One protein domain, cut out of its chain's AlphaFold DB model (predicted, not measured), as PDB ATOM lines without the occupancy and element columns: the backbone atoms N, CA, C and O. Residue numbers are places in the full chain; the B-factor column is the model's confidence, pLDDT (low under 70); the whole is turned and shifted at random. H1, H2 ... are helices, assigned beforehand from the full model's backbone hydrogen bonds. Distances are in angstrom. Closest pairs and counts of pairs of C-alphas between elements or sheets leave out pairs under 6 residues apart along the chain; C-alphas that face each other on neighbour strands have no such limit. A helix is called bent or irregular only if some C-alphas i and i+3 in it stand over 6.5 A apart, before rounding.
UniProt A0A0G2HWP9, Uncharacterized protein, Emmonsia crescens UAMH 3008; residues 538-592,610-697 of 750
ATOM      1  N   ASN A 538     279.993 232.690 338.670       44.66
ATOM      2  CA  ASN A 538     280.380 233.035 337.291       44.66
ATOM      3  C   ASN A 538     279.536 232.360 336.172       44.66
ATOM      4  O   ASN A 538     279.988 232.249 335.033       44.66
ATOM      5  N   SER A 539     278.329 231.869 336.461       51.97
ATOM      6  CA  SER A 539     277.365 231.406 335.478       51.97
ATOM      7  C   SER A 539     276.783 232.605 334.722       51.97
ATOM      8  O   SER A 539     276.095 233.442 335.308       51.97
ATOM      9  N   PRO A 540     276.972 232.679 333.396       57.38
ATOM     10  CA  PRO A 540     276.358 233.720 332.584       57.38
ATOM     11  C   PRO A 540     274.828 233.582 332.499       57.38
ATOM     12  O   PRO A 540     274.181 234.524 332.038       57.38
ATOM     13  N   ILE A 541     274.251 232.457 332.948       60.41
ATOM     14  CA  ILE A 541     272.832 232.111 332.805       60.41
ATOM     15  C   ILE A 541     272.124 232.186 334.168       60.41
ATOM     16  O   ILE A 541     272.557 231.506 335.106       60.41
ATOM     17  N   PRO A 542     271.020 232.950 334.287       67.31
ATOM     18  CA  PRO A 542     270.137 232.894 335.442       67.31
ATOM     19  C   PRO A 542     269.572 231.483 335.616       67.31
ATOM     20  O   PRO A 542     268.901 230.960 334.728       67.31
ATOM     21  N   SER A 543     269.833 230.871 336.768       72.00
ATOM     22  CA  SER A 543     269.363 229.522 337.103       72.00
ATOM     23  C   SER A 543     267.874 229.471 337.456       72.00
ATOM     24  O   SER A 543     267.276 228.396 337.424       72.00
ATOM     25  N   THR A 544     267.263 230.615 337.780       83.31
ATOM     26  CA  THR A 544     265.864 230.722 338.213       83.31
ATOM     27  C   THR A 544     265.154 231.927 337.593       83.31
ATOM     28  O   THR A 544     265.778 232.904 337.164       83.31
ATOM     29  N   HIS A 545     263.817 231.879 337.599       88.00
ATOM     30  CA  HIS A 545     262.938 232.988 337.199       88.00
ATOM     31  C   HIS A 545     263.250 234.288 337.957       88.00
ATOM     32  O   HIS A 545     263.312 235.368 337.371       88.00
ATOM     33  N   VAL A 546     263.505 234.189 339.264       88.69
ATOM     34  CA  VAL A 546     263.858 235.343 340.101       88.69
ATOM     35  C   VAL A 546     265.174 235.954 339.643       88.69
ATOM     36  O   VAL A 546     265.265 237.174 339.506       88.69
ATOM     37  N   MET A 547     266.173 235.120 339.362       87.12
ATOM     38  CA  MET A 547     267.492 235.600 338.974       87.12
ATOM     39  C   MET A 547     267.483 236.257 337.585       87.12
ATOM     40  O   MET A 547     268.230 237.207 337.342       87.12
ATOM     41  N   LEU A 548     266.577 235.833 336.692       87.56
ATOM     42  CA  LEU A 548     266.306 236.531 335.430       87.56
ATOM     43  C   LEU A 548     265.765 237.944 335.692       87.56
ATOM     44  O   LEU A 548     266.285 238.913 335.137       87.56
ATOM     45  N   ILE A 549     264.760 238.075 336.562       91.06
ATOM     46  CA  ILE A 549     264.191 239.383 336.918       91.06
ATOM     47  C   ILE A 549     265.250 240.267 337.584       91.06
ATOM     48  O   ILE A 549     265.374 241.432 337.212       91.06
ATOM     49  N   TYR A 550     266.031 239.726 338.522       90.25
ATOM     50  CA  TYR A 550     267.096 240.453 339.216       90.25
ATOM     51  C   TYR A 550     268.163 240.973 338.246       90.25
ATOM     52  O   TYR A 550     268.578 242.128 338.334       90.25
ATOM     53  N   ARG A 551     268.556 240.165 337.256       87.12
ATOM     54  CA  ARG A 551     269.498 240.577 336.207       87.12
ATOM     55  C   ARG A 551     268.948 241.714 335.345       87.12
ATOM     56  O   ARG A 551     269.665 242.687 335.114       87.12
ATOM     57  N   ILE A 552     267.700 241.607 334.879       88.44
ATOM     58  CA  ILE A 552     267.045 242.666 334.089       88.44
ATOM     59  C   ILE A 552     266.947 243.951 334.917       88.44
ATOM     60  O   ILE A 552     267.303 245.027 334.439       88.44
ATOM     61  N   PHE A 553     266.535 243.827 336.179       90.00
ATOM     62  CA  PHE A 553     266.465 244.926 337.133       90.00
ATOM     63  C   PHE A 553     267.818 245.630 337.313       90.00
ATOM     64  O   PHE A 553     267.890 246.844 337.135       90.00
ATOM     65  N   ASN A 554     268.897 244.891 337.588       87.94
ATOM     66  CA  ASN A 554     270.228 245.475 337.782       87.94
ATOM     67  C   ASN A 554     270.740 246.195 336.534       87.94
ATOM     68  O   ASN A 554     271.290 247.285 336.642       87.94
ATOM     69  N   ARG A 555     270.503 245.640 335.340       86.19
ATOM     70  CA  ARG A 555     270.893 246.296 334.082       86.19
ATOM     71  C   ARG A 555     270.196 247.638 333.887       86.19
ATOM     72  O   ARG A 555     270.830 248.594 333.450       86.19
ATOM     73  N   MET A 556     268.918 247.728 334.244       86.69
ATOM     74  CA  MET A 556     268.197 249.004 334.226       86.69
ATOM     75  C   MET A 556     268.691 249.957 335.314       86.69
ATOM     76  O   MET A 556     268.826 251.147 335.054       86.69
ATOM     77  N   LEU A 557     269.014 249.436 336.498       84.44
ATOM     78  CA  LEU A 557     269.550 250.214 337.614       84.44
ATOM     79  C   LEU A 557     270.926 250.830 337.302       84.44
ATOM     80  O   LEU A 557     271.215 251.942 337.735       84.44
ATOM     81  N   ASP A 558     271.753 250.141 336.512       81.44
ATOM     82  CA  ASP A 558     273.080 250.607 336.082       81.44
ATOM     83  C   ASP A 558     273.030 251.600 334.907       81.44
ATOM     84  O   ASP A 558     274.053 252.167 334.500       81.44
ATOM     85  N   THR A 559     271.853 251.802 334.312       81.62
ATOM     86  CA  THR A 559     271.705 252.611 333.103       81.62
ATOM     87  C   THR A 559     271.903 254.088 333.425       81.62
ATOM     88  O   THR A 559     271.105 254.714 334.113       81.62
ATOM     89  N   LYS A 560     272.949 254.706 332.870       70.00
ATOM     90  CA  LYS A 560     273.170 256.151 333.027       70.00
ATOM     91  C   LYS A 560     272.079 256.940 332.299       70.00
ATOM     92  O   LYS A 560     272.096 257.056 331.073       70.00
ATOM     93  N   ILE A 561     271.151 257.517 333.056       66.56
ATOM     94  CA  ILE A 561     270.145 258.445 332.535       66.56
ATOM     95  C   ILE A 561     270.830 259.799 332.307       66.56
ATOM     96  O   ILE A 561     271.234 260.471 333.253       66.56
ATOM     97  N   GLN A 562     271.017 260.187 331.043       55.31
ATOM     98  CA  GLN A 562     271.536 261.512 330.695       55.31
ATOM     99  C   GLN A 562     270.437 262.560 330.920       55.31
ATOM    100  O   GLN A 562     269.464 262.586 330.167       55.31
ATOM    101  N   HIS A 563     270.602 263.420 331.928       52.41
ATOM    102  CA  HIS A 563     269.762 264.607 332.110       52.41
ATOM    103  C   HIS A 563     270.096 265.638 331.023       52.41
ATOM    104  O   HIS A 563     271.262 265.996 330.834       52.41
ATOM    105  N   GLY A 564     269.088 266.065 330.266       47.38
ATOM    106  CA  GLY A 564     269.218 267.090 329.230       47.38
ATOM    107  C   GLY A 564     268.515 268.367 329.679       47.38
ATOM    108  O   GLY A 564     267.610 268.320 330.492       47.38
ATOM    109  N   SER A 565     268.885 269.525 329.137       45.44
ATOM    110  CA  SER A 565     268.242 270.801 329.491       45.44
ATOM    111  C   SER A 565     266.778 270.941 329.022       45.44
ATOM    112  O   SER A 565     266.144 271.932 329.366       45.44
ATOM    113  N   ASP A 566     266.255 269.979 328.246       48.91
ATOM    114  CA  ASP A 566     264.899 269.976 327.675       48.91
ATOM    115  C   ASP A 566     264.027 268.862 328.281       48.91
ATOM    116  O   ASP A 566     264.174 267.680 327.947       48.91
ATOM    117  N   ASP A 567     263.051 269.261 329.098       52.75
ATOM    118  CA  ASP A 567     262.159 268.386 329.880       52.75
ATOM    119  C   ASP A 567     261.335 267.413 328.994       52.75
ATOM    120  O   ASP A 567     261.194 266.224 329.284       52.75
ATOM    121  N   ASN A 568     260.892 267.865 327.810       51.03
ATOM    122  CA  ASN A 568     260.140 267.033 326.851       51.03
ATOM    123  C   ASN A 568     261.006 266.002 326.096       51.03
ATOM    124  O   ASN A 568     260.493 265.002 325.587       51.03
ATOM    125  N   GLY A 569     262.318 266.232 325.986       54.91
ATOM    126  CA  GLY A 569     263.255 265.315 325.326       54.91
ATOM    127  C   GLY A 569     263.840 264.267 326.274       54.91
ATOM    128  O   GLY A 569     264.234 263.179 325.839       54.91
ATOM    129  N   GLU A 570     263.876 264.582 327.567       57.91
ATOM    130  CA  GLU A 570     264.508 263.772 328.601       57.91
ATOM    131  C   GLU A 570     263.756 262.461 328.866       57.91
ATOM    132  O   GLU A 570     264.363 261.386 328.831       57.91
ATOM    133  N   GLY A 571     262.427 262.511 329.012       62.50
ATOM    134  CA  GLY A 571     261.607 261.311 329.232       62.50
ATOM    135  C   GLY A 571     261.728 260.281 328.099       62.50
ATOM    136  O   GLY A 571     261.822 259.072 328.341       62.50
ATOM    137  N   ARG A 572     261.820 260.752 326.848       63.69
ATOM    138  CA  ARG A 572     262.008 259.890 325.670       63.69
ATOM    139  C   ARG A 572     263.410 259.281 325.624       63.69
ATOM    140  O   ARG A 572     263.528 258.089 325.359       63.69
ATOM    141  N   ARG A 573     264.467 260.056 325.903       67.62
ATOM    142  CA  ARG A 573     265.852 259.541 325.943       67.62
ATOM    143  C   ARG A 573     266.043 258.520 327.062       67.62
ATOM    144  O   ARG A 573     266.576 257.446 326.806       67.62
ATOM    145  N   ARG A 574     265.529 258.812 328.261       72.00
ATOM    146  CA  ARG A 574     265.524 257.895 329.410       72.00
ATOM    147  C   ARG A 574     264.885 256.557 329.057       72.00
ATOM    148  O   ARG A 574     265.470 255.507 329.297       72.00
ATOM    149  N   THR A 575     263.720 256.604 328.425       69.31
ATOM    150  CA  THR A 575     263.002 255.412 327.965       69.31
ATOM    151  C   THR A 575     263.824 254.581 326.985       69.31
ATOM    152  O   THR A 575     263.882 253.361 327.119       69.31
ATOM    153  N   VAL A 576     264.439 255.222 325.987       74.00
ATOM    154  CA  VAL A 576     265.236 254.528 324.966       74.00
ATOM    155  C   VAL A 576     266.439 253.834 325.606       74.00
ATOM    156  O   VAL A 576     266.673 252.662 325.323       74.00
ATOM    157  N   SER A 577     267.141 254.507 326.522       79.25
ATOM    158  CA  SER A 577     268.272 253.917 327.248       79.25
ATOM    159  C   SER A 577     267.850 252.729 328.116       79.25
ATOM    160  O   SER A 577     268.482 251.678 328.049       79.25
ATOM    161  N   LEU A 578     266.761 252.859 328.883       81.00
ATOM    162  CA  LEU A 578     266.241 251.767 329.716       81.00
ATOM    163  C   LEU A 578     265.747 250.587 328.871       81.00
ATOM    164  O   LEU A 578     265.969 249.435 329.231       81.00
ATOM    165  N   SER A 579     265.126 250.867 327.723       80.00
ATOM    166  CA  SER A 579     264.704 249.831 326.777       80.00
ATOM    167  C   SER A 579     265.909 249.079 326.216       80.00
ATOM    168  O   SER A 579     265.897 247.853 326.205       80.00
ATOM    169  N   SER A 580     266.965 249.792 325.803       81.88
ATOM    170  CA  SER A 580     268.219 249.174 325.348       81.88
ATOM    171  C   SER A 580     268.826 248.292 326.436       81.88
ATOM    172  O   SER A 580     269.134 247.136 326.180       81.88
ATOM    173  N   ALA A 581     268.911 248.791 327.671       81.12
ATOM    174  CA  ALA A 581     269.469 248.035 328.788       81.12
ATOM    175  C   ALA A 581     268.647 246.785 329.134       81.12
ATOM    176  O   ALA A 581     269.214 245.730 329.424       81.12
ATOM    177  N   ALA A 582     267.316 246.874 329.073       81.31
ATOM    178  CA  ALA A 582     266.432 245.731 329.276       81.31
ATOM    179  C   ALA A 582     266.587 244.675 328.165       81.31
ATOM    180  O   ALA A 582     266.454 243.481 328.441       81.31
ATOM    181  N   TRP A 583     266.876 245.088 326.927       79.69
ATOM    182  CA  TRP A 583     267.187 244.184 325.815       79.69
ATOM    183  C   TRP A 583     268.567 243.542 325.956       79.69
ATOM    184  O   TRP A 583     268.691 242.322 325.838       79.69
ATOM    185  N   ASP A 584     269.586 244.326 326.298       80.31
ATOM    186  CA  ASP A 584     270.942 243.833 326.558       80.31
ATOM    187  C   ASP A 584     270.971 242.840 327.725       80.31
ATOM    188  O   ASP A 584     271.745 241.883 327.734       80.31
ATOM    189  N   ALA A 585     270.085 243.027 328.710       75.38
ATOM    190  CA  ALA A 585     269.953 242.117 329.835       75.38
ATOM    191  C   ALA A 585     269.542 240.704 329.422       75.38
ATOM    192  O   ALA A 585     269.912 239.776 330.134       75.38
ATOM    193  N   VAL A 586     268.806 240.552 328.315       74.50
ATOM    194  CA  VAL A 586     268.236 239.279 327.847       74.50
ATOM    195  C   VAL A 586     268.842 238.780 326.530       74.50
ATOM    196  O   VAL A 586     268.575 237.651 326.135       74.50
ATOM    197  N   SER A 587     269.697 239.567 325.870       72.81
ATOM    198  CA  SER A 587     270.318 239.228 324.577       72.81
ATOM    199  C   SER A 587     271.208 237.977 324.629       72.81
ATOM    200  O   SER A 587     271.317 237.249 323.644       72.81
ATOM    201  N   PHE A 588     271.786 237.662 325.792       62.47
ATOM    202  CA  PHE A 588     272.568 236.438 326.012       62.47
ATOM    203  C   PHE A 588     271.729 235.151 325.875       62.47
ATOM    204  O   PHE A 588     272.283 234.105 325.544       62.47
ATOM    205  N   LEU A 589     270.408 235.226 326.092       62.78
ATOM    206  CA  LEU A 589     269.489 234.100 325.874       62.78
ATOM    207  C   LEU A 589     269.341 233.754 324.389       62.78
ATOM    208  O   LEU A 589     268.938 232.645 324.062       62.78
ATOM    209  N   HIS A 590     269.695 234.684 323.498       60.94
ATOM    210  CA  HIS A 590     269.683 234.487 322.052       60.94
ATOM    211  C   HIS A 590     271.038 233.979 321.522       60.94
ATOM    212  O   HIS A 590     271.076 233.042 320.732       60.94
ATOM    213  N   GLN A 591     272.160 234.528 322.011       53.28
ATOM    214  CA  GLN A 591     273.516 234.230 321.505       53.28
ATOM    215  C   GLN A 591     274.013 232.791 321.747       53.28
ATOM    216  O   GLN A 591     275.011 232.383 321.160       53.28
ATOM    217  N   GLN A 592     273.347 232.001 322.594       51.28
ATOM    218  CA  GLN A 592     273.720 230.599 322.822       51.28
ATOM    219  C   GLN A 592     273.186 229.618 321.763       51.28
ATOM    220  O   GLN A 592     273.607 228.463 321.773       51.28
ATOM    221  N   ASN A 610     263.171 230.146 325.742       73.56
ATOM    222  CA  ASN A 610     262.373 230.680 324.634       73.56
ATOM    223  C   ASN A 610     262.671 232.164 324.350       73.56
ATOM    224  O   ASN A 610     262.539 232.999 325.250       73.56
ATOM    225  N   PHE A 611     262.957 232.526 323.092       81.38
ATOM    226  CA  PHE A 611     263.190 233.918 322.680       81.38
ATOM    227  C   PHE A 611     262.002 234.834 323.003       81.38
ATOM    228  O   PHE A 611     262.172 235.897 323.600       81.38
ATOM    229  N   THR A 612     260.774 234.404 322.702       86.19
ATOM    230  CA  THR A 612     259.556 235.155 323.054       86.19
ATOM    231  C   THR A 612     259.451 235.401 324.563       86.19
ATOM    232  O   THR A 612     259.041 236.487 324.981       86.19
ATOM    233  N   ALA A 613     259.879 234.446 325.396       86.50
ATOM    234  CA  ALA A 613     259.870 234.610 326.847       86.50
ATOM    235  C   ALA A 613     260.870 235.675 327.316       86.50
ATOM    236  O   ALA A 613     260.535 236.489 328.178       86.50
ATOM    237  N   ALA A 614     262.060 235.716 326.710       84.56
ATOM    238  CA  ALA A 614     263.060 236.748 326.963       84.56
ATOM    239  C   ALA A 614     262.512 238.154 326.650       84.56
ATOM    240  O   ALA A 614     262.580 239.052 327.494       84.56
ATOM    241  N   VAL A 615     261.883 238.322 325.478       85.12
ATOM    242  CA  VAL A 615     261.230 239.585 325.083       85.12
ATOM    243  C   VAL A 615     260.120 239.970 326.058       85.12
ATOM    244  O   VAL A 615     260.018 241.127 326.475       85.12
ATOM    245  N   PHE A 616     259.274 239.006 326.424       88.94
ATOM    246  CA  PHE A 616     258.162 239.228 327.337       88.94
ATOM    247  C   PHE A 616     258.642 239.741 328.697       88.94
ATOM    248  O   PHE A 616     258.196 240.799 329.142       88.94
ATOM    249  N   TRP A 617     259.574 239.033 329.340       88.94
ATOM    250  CA  TRP A 617     260.062 239.416 330.664       88.94
ATOM    251  C   TRP A 617     260.821 240.738 330.645       88.94
ATOM    252  O   TRP A 617     260.596 241.562 331.530       88.94
ATOM    253  N   SER A 618     261.626 240.989 329.609       87.69
ATOM    254  CA  SER A 618     262.282 242.285 329.403       87.69
ATOM    255  C   SER A 618     261.265 243.435 329.412       87.69
ATOM    256  O   SER A 618     261.398 244.380 330.189       87.69
ATOM    257  N   ARG A 619     260.169 243.311 328.648       88.00
ATOM    258  CA  ARG A 619     259.109 244.333 328.577       88.00
ATOM    259  C   ARG A 619     258.329 244.495 329.882       88.00
ATOM    260  O   ARG A 619     258.041 245.621 330.285       88.00
ATOM    261  N   ILE A 620     257.965 243.393 330.536       89.44
ATOM    262  CA  ILE A 620     257.170 243.424 331.772       89.44
ATOM    263  C   ILE A 620     257.964 244.037 332.929       89.44
ATOM    264  O   ILE A 620     257.430 244.869 333.665       89.44
ATOM    265  N   VAL A 621     259.236 243.661 333.073       91.12
ATOM    266  CA  VAL A 621     260.109 244.186 334.130       91.12
ATOM    267  C   VAL A 621     260.458 245.651 333.858       91.12
ATOM    268  O   VAL A 621     260.374 246.458 334.782       91.12
ATOM    269  N   LEU A 622     260.733 246.026 332.601       88.44
ATOM    270  CA  LEU A 622     260.934 247.422 332.190       88.44
ATOM    271  C   LEU A 622     259.752 248.310 332.569       88.44
ATOM    272  O   LEU A 622     259.929 249.372 333.162       88.44
ATOM    273  N   ARG A 623     258.532 247.863 332.262       86.88
ATOM    274  CA  ARG A 623     257.325 248.611 332.602       86.88
ATOM    275  C   ARG A 623     257.186 248.806 334.110       86.88
ATOM    276  O   ARG A 623     256.999 249.934 334.557       86.88
ATOM    277  N   ALA A 624     257.291 247.723 334.878       89.81
ATOM    278  CA  ALA A 624     257.196 247.780 336.333       89.81
ATOM    279  C   ALA A 624     258.264 248.709 336.931       89.81
ATOM    280  O   ALA A 624     257.985 249.464 337.864       89.81
ATOM    281  N   PHE A 625     259.480 248.688 336.376       88.44
ATOM    282  CA  PHE A 625     260.568 249.564 336.795       88.44
ATOM    283  C   PHE A 625     260.229 251.032 336.556       88.44
ATOM    284  O   PHE A 625     260.313 251.825 337.487       88.44
ATOM    285  N   ILE A 626     259.774 251.387 335.353       84.25
ATOM    286  CA  ILE A 626     259.398 252.767 335.031       84.25
ATOM    287  C   ILE A 626     258.240 253.244 335.915       84.25
ATOM    288  O   ILE A 626     258.332 254.323 336.488       84.25
ATOM    289  N   GLU A 627     257.181 252.447 336.081       85.12
ATOM    290  CA  GLU A 627     256.038 252.803 336.939       85.12
ATOM    291  C   GLU A 627     256.474 253.036 338.399       85.12
ATOM    292  O   GLU A 627     256.030 253.989 339.049       85.12
ATOM    293  N   THR A 628     257.394 252.205 338.898       85.00
ATOM    294  CA  THR A 628     257.965 252.346 340.245       85.00
ATOM    295  C   THR A 628     258.808 253.615 340.356       85.00
ATOM    296  O   THR A 628     258.647 254.368 341.314       85.00
ATOM    297  N   ASP A 629     259.661 253.877 339.366       80.88
ATOM    298  CA  ASP A 629     260.609 254.994 339.342       80.88
ATOM    299  C   ASP A 629     259.931 256.355 339.077       80.88
ATOM    300  O   ASP A 629     260.414 257.405 339.503       80.88
ATOM    301  N   SER A 630     258.775 256.355 338.405       78.38
ATOM    302  CA  SER A 630     257.889 257.521 338.292       78.38
ATOM    303  C   SER A 630     257.161 257.825 339.603       78.38
ATOM    304  O   SER A 630     256.949 258.990 339.927       78.38
ATOM    305  N   SER A 631     256.776 256.793 340.361       75.38
ATOM    306  CA  SER A 631     256.027 256.945 341.619       75.38
ATOM    307  C   SER A 631     256.929 257.281 342.812       75.38
ATOM    308  O   SER A 631     256.529 257.979 343.743       75.38
ATOM    309  N   SER A 632     258.159 256.776 342.805       73.38
ATOM    310  CA  SER A 632     259.200 257.062 343.786       73.38
ATOM    311  C   SER A 632     260.506 257.198 343.022       73.38
ATOM    312  O   SER A 632     260.787 256.291 342.253       73.38
ATOM    313  N   PRO A 633     261.320 258.250 343.223       75.75
ATOM    314  CA  PRO A 633     262.541 258.459 342.448       75.75
ATOM    315  C   PRO A 633     263.599 257.442 342.896       75.75
ATOM    316  O   PRO A 633     264.441 257.682 343.758       75.75
ATOM    317  N   TYR A 634     263.447 256.234 342.385       74.62
ATOM    318  CA  TYR A 634     264.025 255.000 342.875       74.62
ATOM    319  C   TYR A 634     265.453 254.863 342.351       74.62
ATOM    320  O   TYR A 634     266.379 254.578 343.111       74.62
ATOM    321  N   HIS A 635     265.644 255.220 341.084       74.25
ATOM    322  CA  HIS A 635     266.940 255.312 340.432       74.25
ATOM    323  C   HIS A 635     267.837 256.384 341.071       74.25
ATOM    324  O   HIS A 635     269.022 256.151 341.295       74.25
ATOM    325  N   SER A 636     267.297 257.558 341.428       75.44
ATOM    326  CA  SER A 636     268.104 258.608 342.071       75.44
ATOM    327  C   SER A 636     268.493 258.243 343.505       75.44
ATOM    328  O   SER A 636     269.644 258.444 343.888       75.44
ATOM    329  N   LYS A 637     267.580 257.632 344.274       82.00
ATOM    330  CA  LYS A 637     267.864 257.113 345.623       82.00
ATOM    331  C   LYS A 637     268.992 256.088 345.615       82.00
ATOM    332  O   LYS A 637     269.844 256.131 346.505       82.00
ATOM    333  N   PHE A 638     269.019 255.196 344.624       82.44
ATOM    334  CA  PHE A 638     270.098 254.223 344.482       82.44
ATOM    335  C   PHE A 638     271.441 254.917 344.207       82.44
ATOM    336  O   PHE A 638     272.393 254.720 344.960       82.44
ATOM    337  N   THR A 639     271.501 255.816 343.221       75.94
ATOM    338  CA  THR A 639     272.730 256.552 342.871       75.94
ATOM    339  C   THR A 639     273.260 257.408 344.027       75.94
ATOM    340  O   THR A 639     274.470 257.441 344.272       75.94
ATOM    341  N   SER A 640     272.379 258.075 344.783       79.56
ATOM    342  CA  SER A 640     272.761 258.827 345.988       79.56
ATOM    343  C   SER A 640     273.302 257.917 347.092       79.56
ATOM    344  O   SER A 640     274.282 258.271 347.745       79.56
ATOM    345  N   SER A 641     272.705 256.736 347.276       80.25
ATOM    346  CA  SER A 641     273.166 255.753 348.263       80.25
ATOM    347  C   SER A 641     274.536 255.184 347.884       80.25
ATOM    348  O   SER A 641     275.414 255.097 348.740       80.25
ATOM    349  N   LEU A 642     274.769 254.911 346.597       74.50
ATOM    350  CA  LEU A 642     276.051 254.418 346.083       74.50
ATOM    351  C   LEU A 642     277.171 255.470 346.178       74.50
ATOM    352  O   LEU A 642     278.311 255.142 346.482       74.50
ATOM    353  N   SER A 643     276.844 256.751 345.983       68.56
ATOM    354  CA  SER A 643     277.811 257.858 346.101       68.56
ATOM    355  C   SER A 643     278.253 258.125 347.548       68.56
ATOM    356  O   SER A 643     279.281 258.759 347.774       68.56
ATOM    357  N   SER A 644     277.478 257.655 348.533       61.97
ATOM    358  CA  SER A 644     277.828 257.741 349.958       61.97
ATOM    359  C   SER A 644     278.781 256.628 350.422       61.97
ATOM    360  O   SER A 644     279.432 256.773 351.458       61.97
ATOM    361  N   SER A 645     278.908 255.544 349.648       56.47
ATOM    362  CA  SER A 645     279.912 254.489 349.835       56.47
ATOM    363  C   SER A 645     281.173 254.800 349.018       56.47
ATOM    364  O   SER A 645     281.090 255.089 347.827       56.47
ATOM    365  N   ALA A 646     282.350 254.785 349.649       47.03
ATOM    366  CA  ALA A 646     283.612 255.171 349.011       47.03
ATOM    367  C   ALA A 646     283.949 254.293 347.780       47.03
ATOM    368  O   ALA A 646     283.787 253.072 347.844       47.03
ATOM    369  N   PRO A 647     284.468 254.868 346.677       48.56
ATOM    370  CA  PRO A 647     284.769 254.109 345.472       48.56
ATOM    371  C   PRO A 647     286.055 253.298 345.667       48.56
ATOM    372  O   PRO A 647     287.136 253.863 345.829       48.56
ATOM    373  N   THR A 648     285.954 251.970 345.613       47.84
ATOM    374  CA  THR A 648     287.113 251.099 345.378       47.84
ATOM    375  C   THR A 648     287.060 250.604 343.932       47.84
ATOM    376  O   THR A 648     286.033 250.084 343.498       47.84
ATOM    377  N   PRO A 649     288.116 250.820 343.130       47.66
ATOM    378  CA  PRO A 649     288.165 250.320 341.771       47.66
ATOM    379  C   PRO A 649     288.569 248.844 341.819       47.66
ATOM    380  O   PRO A 649     289.624 248.515 342.354       47.66
ATOM    381  N   HIS A 650     287.738 248.000 341.207       42.84
ATOM    382  CA  HIS A 650     287.880 246.551 341.013       42.84
ATOM    383  C   HIS A 650     287.205 245.679 342.095       42.84
ATOM    384  O   HIS A 650     287.644 245.628 343.238       42.84
ATOM    385  N   ALA A 651     286.175 244.947 341.639       48.06
ATOM    386  CA  ALA A 651     285.179 244.133 342.353       48.06
ATOM    387  C   ALA A 651     283.983 244.918 342.927       48.06
ATOM    388  O   ALA A 651     284.156 245.883 343.666       48.06
ATOM    389  N   THR A 652     282.764 244.486 342.569       58.06
ATOM    390  CA  THR A 652     281.513 244.902 343.220       58.06
ATOM    391  C   THR A 652     281.706 244.717 344.719       58.06
ATOM    392  O   THR A 652     282.028 243.619 345.176       58.06
ATOM    393  N   SER A 653     281.620 245.794 345.499       68.69
ATOM    394  CA  SER A 653     281.817 245.647 346.940       68.69
ATOM    395  C   SER A 653     280.649 244.834 347.524       68.69
ATOM    396  O   SER A 653     279.508 245.043 347.104       68.69
ATOM    397  N   PRO A 654     280.863 243.973 348.537       73.81
ATOM    398  CA  PRO A 654     279.771 243.262 349.215       73.81
ATOM    399  C   PRO A 654     278.666 244.200 349.737       73.81
ATOM    400  O   PRO A 654     277.507 243.819 349.881       73.81
ATOM    401  N   GLN A 655     279.022 245.459 350.008       76.62
ATOM    402  CA  GLN A 655     278.092 246.510 350.406       76.62
ATOM    403  C   GLN A 655     277.183 246.969 349.252       76.62
ATOM    404  O   GLN A 655     276.004 247.236 349.476       76.62
ATOM    405  N   GLU A 656     277.703 247.040 348.027       80.56
ATOM    406  CA  GLU A 656     276.922 247.352 346.827       80.56
ATOM    407  C   GLU A 656     275.949 246.218 346.486       80.56
ATOM    408  O   GLU A 656     274.786 246.478 346.182       80.56
ATOM    409  N   GLU A 657     276.381 244.961 346.599       81.31
ATOM    410  CA  GLU A 657     275.517 243.791 346.390       81.31
ATOM    411  C   GLU A 657     274.365 243.753 347.403       81.31
ATOM    412  O   GLU A 657     273.204 243.589 347.021       81.31
ATOM    413  N   ALA A 658     274.658 244.011 348.682       83.50
ATOM    414  CA  ALA A 658     273.638 244.121 349.723       83.50
ATOM    415  C   ALA A 658     272.647 245.268 349.450       83.50
ATOM    416  O   ALA A 658     271.439 245.115 349.653       83.50
ATOM    417  N   LEU A 659     273.137 246.408 348.952       86.06
ATOM    418  CA  LEU A 659     272.295 247.543 348.574       86.06
ATOM    419  C   LEU A 659     271.386 247.196 347.383       86.06
ATOM    420  O   LEU A 659     270.194 247.498 347.413       86.06
ATOM    421  N   ARG A 660     271.913 246.516 346.358       88.00
ATOM    422  CA  ARG A 660     271.128 246.041 345.204       88.00
ATOM    423  C   ARG A 660     270.041 245.061 345.628       88.00
ATOM    424  O   ARG A 660     268.898 245.217 345.199       88.00
ATOM    425  N   ALA A 661     270.361 244.114 346.510       87.38
ATOM    426  CA  ALA A 661     269.390 243.175 347.067       87.38
ATOM    427  C   ALA A 661     268.274 243.896 347.846       87.38
ATOM    428  O   ALA A 661     267.093 243.602 347.655       87.38
ATOM    429  N   GLN A 662     268.627 244.896 348.666       88.25
ATOM    430  CA  GLN A 662     267.657 245.693 349.422       88.25
ATOM    431  C   GLN A 662     266.710 246.473 348.505       88.25
ATOM    432  O   GLN A 662     265.497 246.497 348.729       88.25
ATOM    433  N   PHE A 663     267.253 247.131 347.479       89.38
ATOM    434  CA  PHE A 663     266.435 247.824 346.493       89.38
ATOM    435  C   PHE A 663     265.535 246.805 345.786       89.38
ATOM    436  O   PHE A 663     264.312 246.974 345.792       89.38
ATOM    437  N   PHE A 664     266.087 245.709 345.270       91.38
ATOM    438  CA  PHE A 664     265.310 244.675 344.595       91.38
ATOM    439  C   PHE A 664     264.132 244.152 345.433       91.38
ATOM    440  O   PHE A 664     263.022 244.027 344.914       91.38
ATOM    441  N   GLU A 665     264.318 243.940 346.739       90.25
ATOM    442  CA  GLU A 665     263.222 243.580 347.645       90.25
ATOM    443  C   GLU A 665     262.107 244.642 347.645       90.25
ATOM    444  O   GLU A 665     260.932 244.303 347.490       90.25
ATOM    445  N   GLN A 666     262.446 245.931 347.751       88.69
ATOM    446  CA  GLN A 666     261.462 247.024 347.678       88.69
ATOM    447  C   GLN A 666     260.731 247.053 346.328       88.69
ATOM    448  O   GLN A 666     259.522 247.289 346.276       88.69
ATOM    449  N   PHE A 667     261.443 246.780 345.233       91.12
ATOM    450  CA  PHE A 667     260.854 246.704 343.899       91.12
ATOM    451  C   PHE A 667     259.829 245.567 343.798       91.12
ATOM    452  O   PHE A 667     258.717 245.779 343.305       91.12
ATOM    453  N   LEU A 668     260.156 244.383 344.327       91.44
ATOM    454  CA  LEU A 668     259.229 243.251 344.378       91.44
ATOM    455  C   LEU A 668     258.049 243.490 345.328       91.44
ATOM    456  O   LEU A 668     256.951 243.015 345.044       91.44
ATOM    457  N   GLN A 669     258.226 244.243 346.418       87.00
ATOM    458  CA  GLN A 669     257.122 244.634 347.304       87.00
ATOM    459  C   GLN A 669     256.083 245.504 346.578       87.00
ATOM    460  O   GLN A 669     254.883 245.312 346.784       87.00
ATOM    461  N   GLY A 670     256.525 246.414 345.702       86.06
ATOM    462  CA  GLY A 670     255.636 247.184 344.821       86.06
ATOM    463  C   GLY A 670     255.044 246.355 343.677       86.06
ATOM    464  O   GLY A 670     253.932 246.623 343.225       86.06
ATOM    465  N   ASN A 671     255.751 245.306 343.243       90.00
ATOM    466  CA  ASN A 671     255.417 244.516 342.056       90.00
ATOM    467  C   ASN A 671     255.399 242.992 342.322       90.00
ATOM    468  O   ASN A 671     256.056 242.228 341.606       90.00
ATOM    469  N   PRO A 672     254.606 242.482 343.288       88.06
ATOM    470  CA  PRO A 672     254.689 241.082 343.727       88.06
ATOM    471  C   PRO A 672     254.286 240.076 342.639       88.06
ATOM    472  O   PRO A 672     254.693 238.915 342.671       88.06
ATOM    473  N   ARG A 673     253.515 240.514 341.633       89.69
ATOM    474  CA  ARG A 673     253.124 239.677 340.487       89.69
ATOM    475  C   ARG A 673     254.314 239.241 339.633       89.69
ATOM    476  O   ARG A 673     254.198 238.218 338.971       89.69
ATOM    477  N   LEU A 674     255.439 239.962 339.666       91.75
ATOM    478  CA  LEU A 674     256.651 239.559 338.949       91.75
ATOM    479  C   LEU A 674     257.192 238.217 339.455       91.75
ATOM    480  O   LEU A 674     257.746 237.455 338.678       91.75
ATOM    481  N   CYS A 675     256.947 237.860 340.719       89.88
ATOM    482  CA  CYS A 675     257.361 236.569 341.279       89.88
ATOM    483  C   CYS A 675     256.522 235.382 340.766       89.88
ATOM    484  O   CYS A 675     256.812 234.224 341.075       89.88
ATOM    485  N   TRP A 676     255.450 235.637 340.010       89.12
ATOM    486  CA  TRP A 676     254.655 234.592 339.381       89.12
ATOM    487  C   TRP A 676     255.181 234.296 337.979       89.12
ATOM    488  O   TRP A 676     254.842 234.982 337.023       89.12
ATOM    489  N   GLU A 677     255.952 233.218 337.849       87.06
ATOM    490  CA  GLU A 677     256.458 232.734 336.558       87.06
ATOM    491  C   GLU A 677     255.339 232.514 335.521       87.06
ATOM    492  O   GLU A 677     255.511 232.807 334.347       87.06
ATOM    493  N   GLY A 678     254.145 232.086 335.944       86.19
ATOM    494  CA  GLY A 678     252.990 231.905 335.059       86.19
ATOM    495  C   GLY A 678     252.309 233.198 334.587       86.19
ATOM    496  O   GLY A 678     251.279 233.113 333.926       86.19
ATOM    497  N   LEU A 679     252.843 234.389 334.897       87.88
ATOM    498  CA  LEU A 679     252.249 235.677 334.510       87.88
ATOM    499  C   LEU A 679     252.048 235.818 332.992       87.88
ATOM    500  O   LEU A 679     251.091 236.462 332.559       87.88
ATOM    501  N   TRP A 680     252.907 235.194 332.183       88.00
ATOM    502  CA  TRP A 680     252.788 235.184 330.722       88.00
ATOM    503  C   TRP A 680     251.460 234.611 330.223       88.00
ATOM    504  O   TRP A 680     250.992 235.027 329.166       88.00
ATOM    505  N   ARG A 681     250.802 233.732 330.995       85.44
ATOM    506  CA  ARG A 681     249.513 233.116 330.634       85.44
ATOM    507  C   ARG A 681     248.399 234.148 330.454       85.44
ATOM    508  O   ARG A 681     247.414 233.874 329.775       85.44
ATOM    509  N   MET A 682     248.561 235.344 331.022       82.94
ATOM    510  CA  MET A 682     247.645 236.465 330.807       82.94
ATOM    511  C   MET A 682     247.722 237.040 329.384       82.94
ATOM    512  O   MET A 682     246.771 237.681 328.947       82.94
ATOM    513  N   TYR A 683     248.837 236.827 328.683       83.56
ATOM    514  CA  TYR A 683     249.159 237.441 327.392       83.56
ATOM    515  C   TYR A 683     249.246 236.414 326.262       83.56
ATOM    516  O   TYR A 683     248.812 236.706 325.150       83.56
ATOM    517  N   TYR A 684     249.747 235.216 326.563       85.31
ATOM    518  CA  TYR A 684     249.973 234.151 325.594       85.31
ATOM    519  C   TYR A 684     249.182 232.890 325.925       85.31
ATOM    520  O   TYR A 684     249.006 232.536 327.098       85.31
ATOM    521  N   SER A 685     248.750 232.189 324.882       84.00
ATOM    522  CA  SER A 685     248.309 230.803 324.965       84.00
ATOM    523  C   SER A 685     249.448 229.842 325.276       84.00
ATOM    524  O   SER A 685     250.618 230.153 325.054       84.00
ATOM    525  N   ASP A 686     249.114 228.681 325.848       84.62
ATOM    526  CA  ASP A 686     250.110 227.626 326.063       84.62
ATOM    527  C   ASP A 686     250.666 227.160 324.713       84.62
ATOM    528  O   ASP A 686     251.865 226.922 324.589       84.62
ATOM    529  N   GLU A 687     249.795 227.088 323.707       86.12
ATOM    530  CA  GLU A 687     250.086 226.698 322.335       86.12
ATOM    531  C   GLU A 687     251.122 227.623 321.702       86.12
ATOM    532  O   GLU A 687     252.080 227.151 321.094       86.12
ATOM    533  N   LEU A 688     250.974 228.934 321.883       87.19
ATOM    534  CA  LEU A 688     251.929 229.909 321.376       87.19
ATOM    535  C   LEU A 688     253.204 229.931 322.219       87.19
ATOM    536  O   LEU A 688     254.294 229.816 321.673       87.19
ATOM    537  N   TRP A 689     253.090 230.022 323.546       87.56
ATOM    538  CA  TRP A 689     254.244 230.170 324.439       87.56
ATOM    539  C   TRP A 689     255.220 228.987 324.389       87.56
ATOM    540  O   TRP A 689     256.424 229.169 324.582       87.56
ATOM    541  N   ARG A 690     254.705 227.773 324.158       87.88
ATOM    542  CA  ARG A 690     255.489 226.527 324.112       87.88
ATOM    543  C   ARG A 690     255.889 226.113 322.696       87.88
ATOM    544  O   ARG A 690     256.448 225.027 322.538       87.88
ATOM    545  N   SER A 691     255.572 226.911 321.678       88.06
ATOM    546  CA  SER A 691     255.932 226.568 320.308       88.06
ATOM    547  C   SER A 691     257.420 226.725 320.047       88.06
ATOM    548  O   SER A 691     258.116 227.560 320.628       88.06
ATOM    549  N   GLU A 692     257.896 225.920 319.109       85.69
ATOM    550  CA  GLU A 692     259.212 226.044 318.510       85.69
ATOM    551  C   GLU A 692     259.421 227.439 317.911       85.69
ATOM    552  O   GLU A 692     260.509 227.996 317.966       85.69
ATOM    553  N   ASP A 693     258.365 228.035 317.365       84.06
ATOM    554  CA  ASP A 693     258.394 229.367 316.770       84.06
ATOM    555  C   ASP A 693     258.628 230.440 317.846       84.06
ATOM    556  O   ASP A 693     259.520 231.273 317.704       84.06
ATOM    557  N   ALA A 694     257.939 230.358 318.988       85.12
ATOM    558  CA  ALA A 694     258.190 231.230 320.137       85.12
ATOM    559  C   ALA A 694     259.564 230.998 320.782       85.12
ATOM    560  O   ALA A 694     260.091 231.887 321.464       85.12
ATOM    561  N   ARG A 695     260.148 229.813 320.568       83.12
ATOM    562  CA  ARG A 695     261.509 229.494 320.991       83.12
ATOM    563  C   ARG A 695     262.553 230.227 320.156       83.12
ATOM    564  O   ARG A 695     263.475 230.782 320.746       83.12
ATOM    565  N   VAL A 696     262.414 230.245 318.829       77.25
ATOM    566  CA  VAL A 696     263.434 230.786 317.905       77.25
ATOM    567  C   VAL A 696     263.224 232.249 317.519       77.25
ATOM    568  O   VAL A 696     264.180 232.930 317.167       77.25
ATOM    569  N   MET A 697     261.993 232.753 317.588       79.00
ATOM    570  CA  MET A 697     261.657 234.124 317.205       79.00
ATOM    571  C   MET A 697     260.639 234.745 318.157       79.00
ATOM    572  O   MET A 697     260.060 234.079 319.018       79.00
TER     573      MET A 697
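AT A GLANCE: This is residues 538 to 592 and 610 to 697 of the 750 residues of an uncharacterized protein of Emmonsia crescens UAMH 3008 (UniProt A0A0G2HWP9). A long helix, H4, lies near the middle; H1 crosses it, and H2 packs on both with residues 578 to 584 while its first part reaches away from this core. H6 crosses H1 and makes a corner with H4 near the last residues of both, H5 runs loosely beside H6, and the short helices H7 to H10 go back along H4 towards its first residues. The loop of residues 646 to 652 sticks out. The printed part has 143 residues, 103 of them in ten named helices, H1 to H10 in chain order, with no named strand: all helix. It is compact, with a radius of gyration of the C-alphas of 16.3 A and spans of 50 by 39 by 29 A.

IN THESE COORDINATES: H4 is residues 611 to 631, 30.7 A long from C-alpha 611 at (263.190, 233.918, 322.680) to C-alpha 631 at (256.027, 256.945, 341.619). H1 is residues 545 to 557, 18.5 A, beginning at C-alpha 545 at (262.938, 232.988, 337.199). H2 is residues 567 to 584, 26.3 A, and H3 residues 588 to 591. H5 is residues 634 to 644, 15.8 A, and H6 residues 654 to 670, 24.8 A. H7 is residues 672 to 675, H8 677 to 682, H9 686 to 689 and H10 692 to 696. H8 is irregular: C-alphas 677 and 680 are 7.3 A apart.

HOW THE PARTS SIT: The hub is H4, touching five helices. Its residues 617 to 625 touch H1 at a steep tilt of 53 degrees, the same way, the closest C-alphas being those of Ile 552 and Ser 618, 6.7 A apart. H2 touches H4 with residues 578 to 583 alone, closest at the C-alphas of Ala 582 and Ser 618, 5.4 A. H1 and H2 form a helical hairpin, with the C-alphas of Met 556 and Leu 578 closest at 5.6 A. H6 and H4 only just touch, with 3 pairs of C-alphas within 8 A, about perpendicular at 87 degrees; the closest are those of Thr 628 and Gly 670, 7.3 A. H5 is close to H6 but not clearly touching, closest at the C-alphas of Leu 642 and Glu 656, 7.2 A. H7, H8 and H9 are each close to H4 but not clearly touching, with closest C-alphas Val 621 and Leu 674 at 7.5 A, Phe 616 and Trp 680 at 7.5 A, and Thr 612 and Trp 689 at 7.4 A. H10 touches H4, closest at the C-alphas of Phe 611 and Arg 695, 5.0 A. H3 only just touches H4, with 3 pairs of C-alphas within 8 A, the closest being those of His 590 and Phe 611, 6.5 A. Every O i to N i+4 pair is within hydrogen-bond range in H1, H4, H5, H6 and H10; H2 has 12 of 14, H8 has 0 of 2 but 2 of 3 O i to N i+3 pairs, and H3, H7 and H9 are too short for an i+4 pair.

THE WHOLE: The C-alphas farthest apart, those of Ala 646 and Glu 687, are 51.4 A apart. Residues 593 to 609 are not printed, and C-alphas 592 and 610 are 11.5 A apart across this cut. Of the links that are printed whole, none is long. Mean pLDDT of the printed part is 77.0; 35 residues are under 70, among them 561 to 573 and 643 to 653.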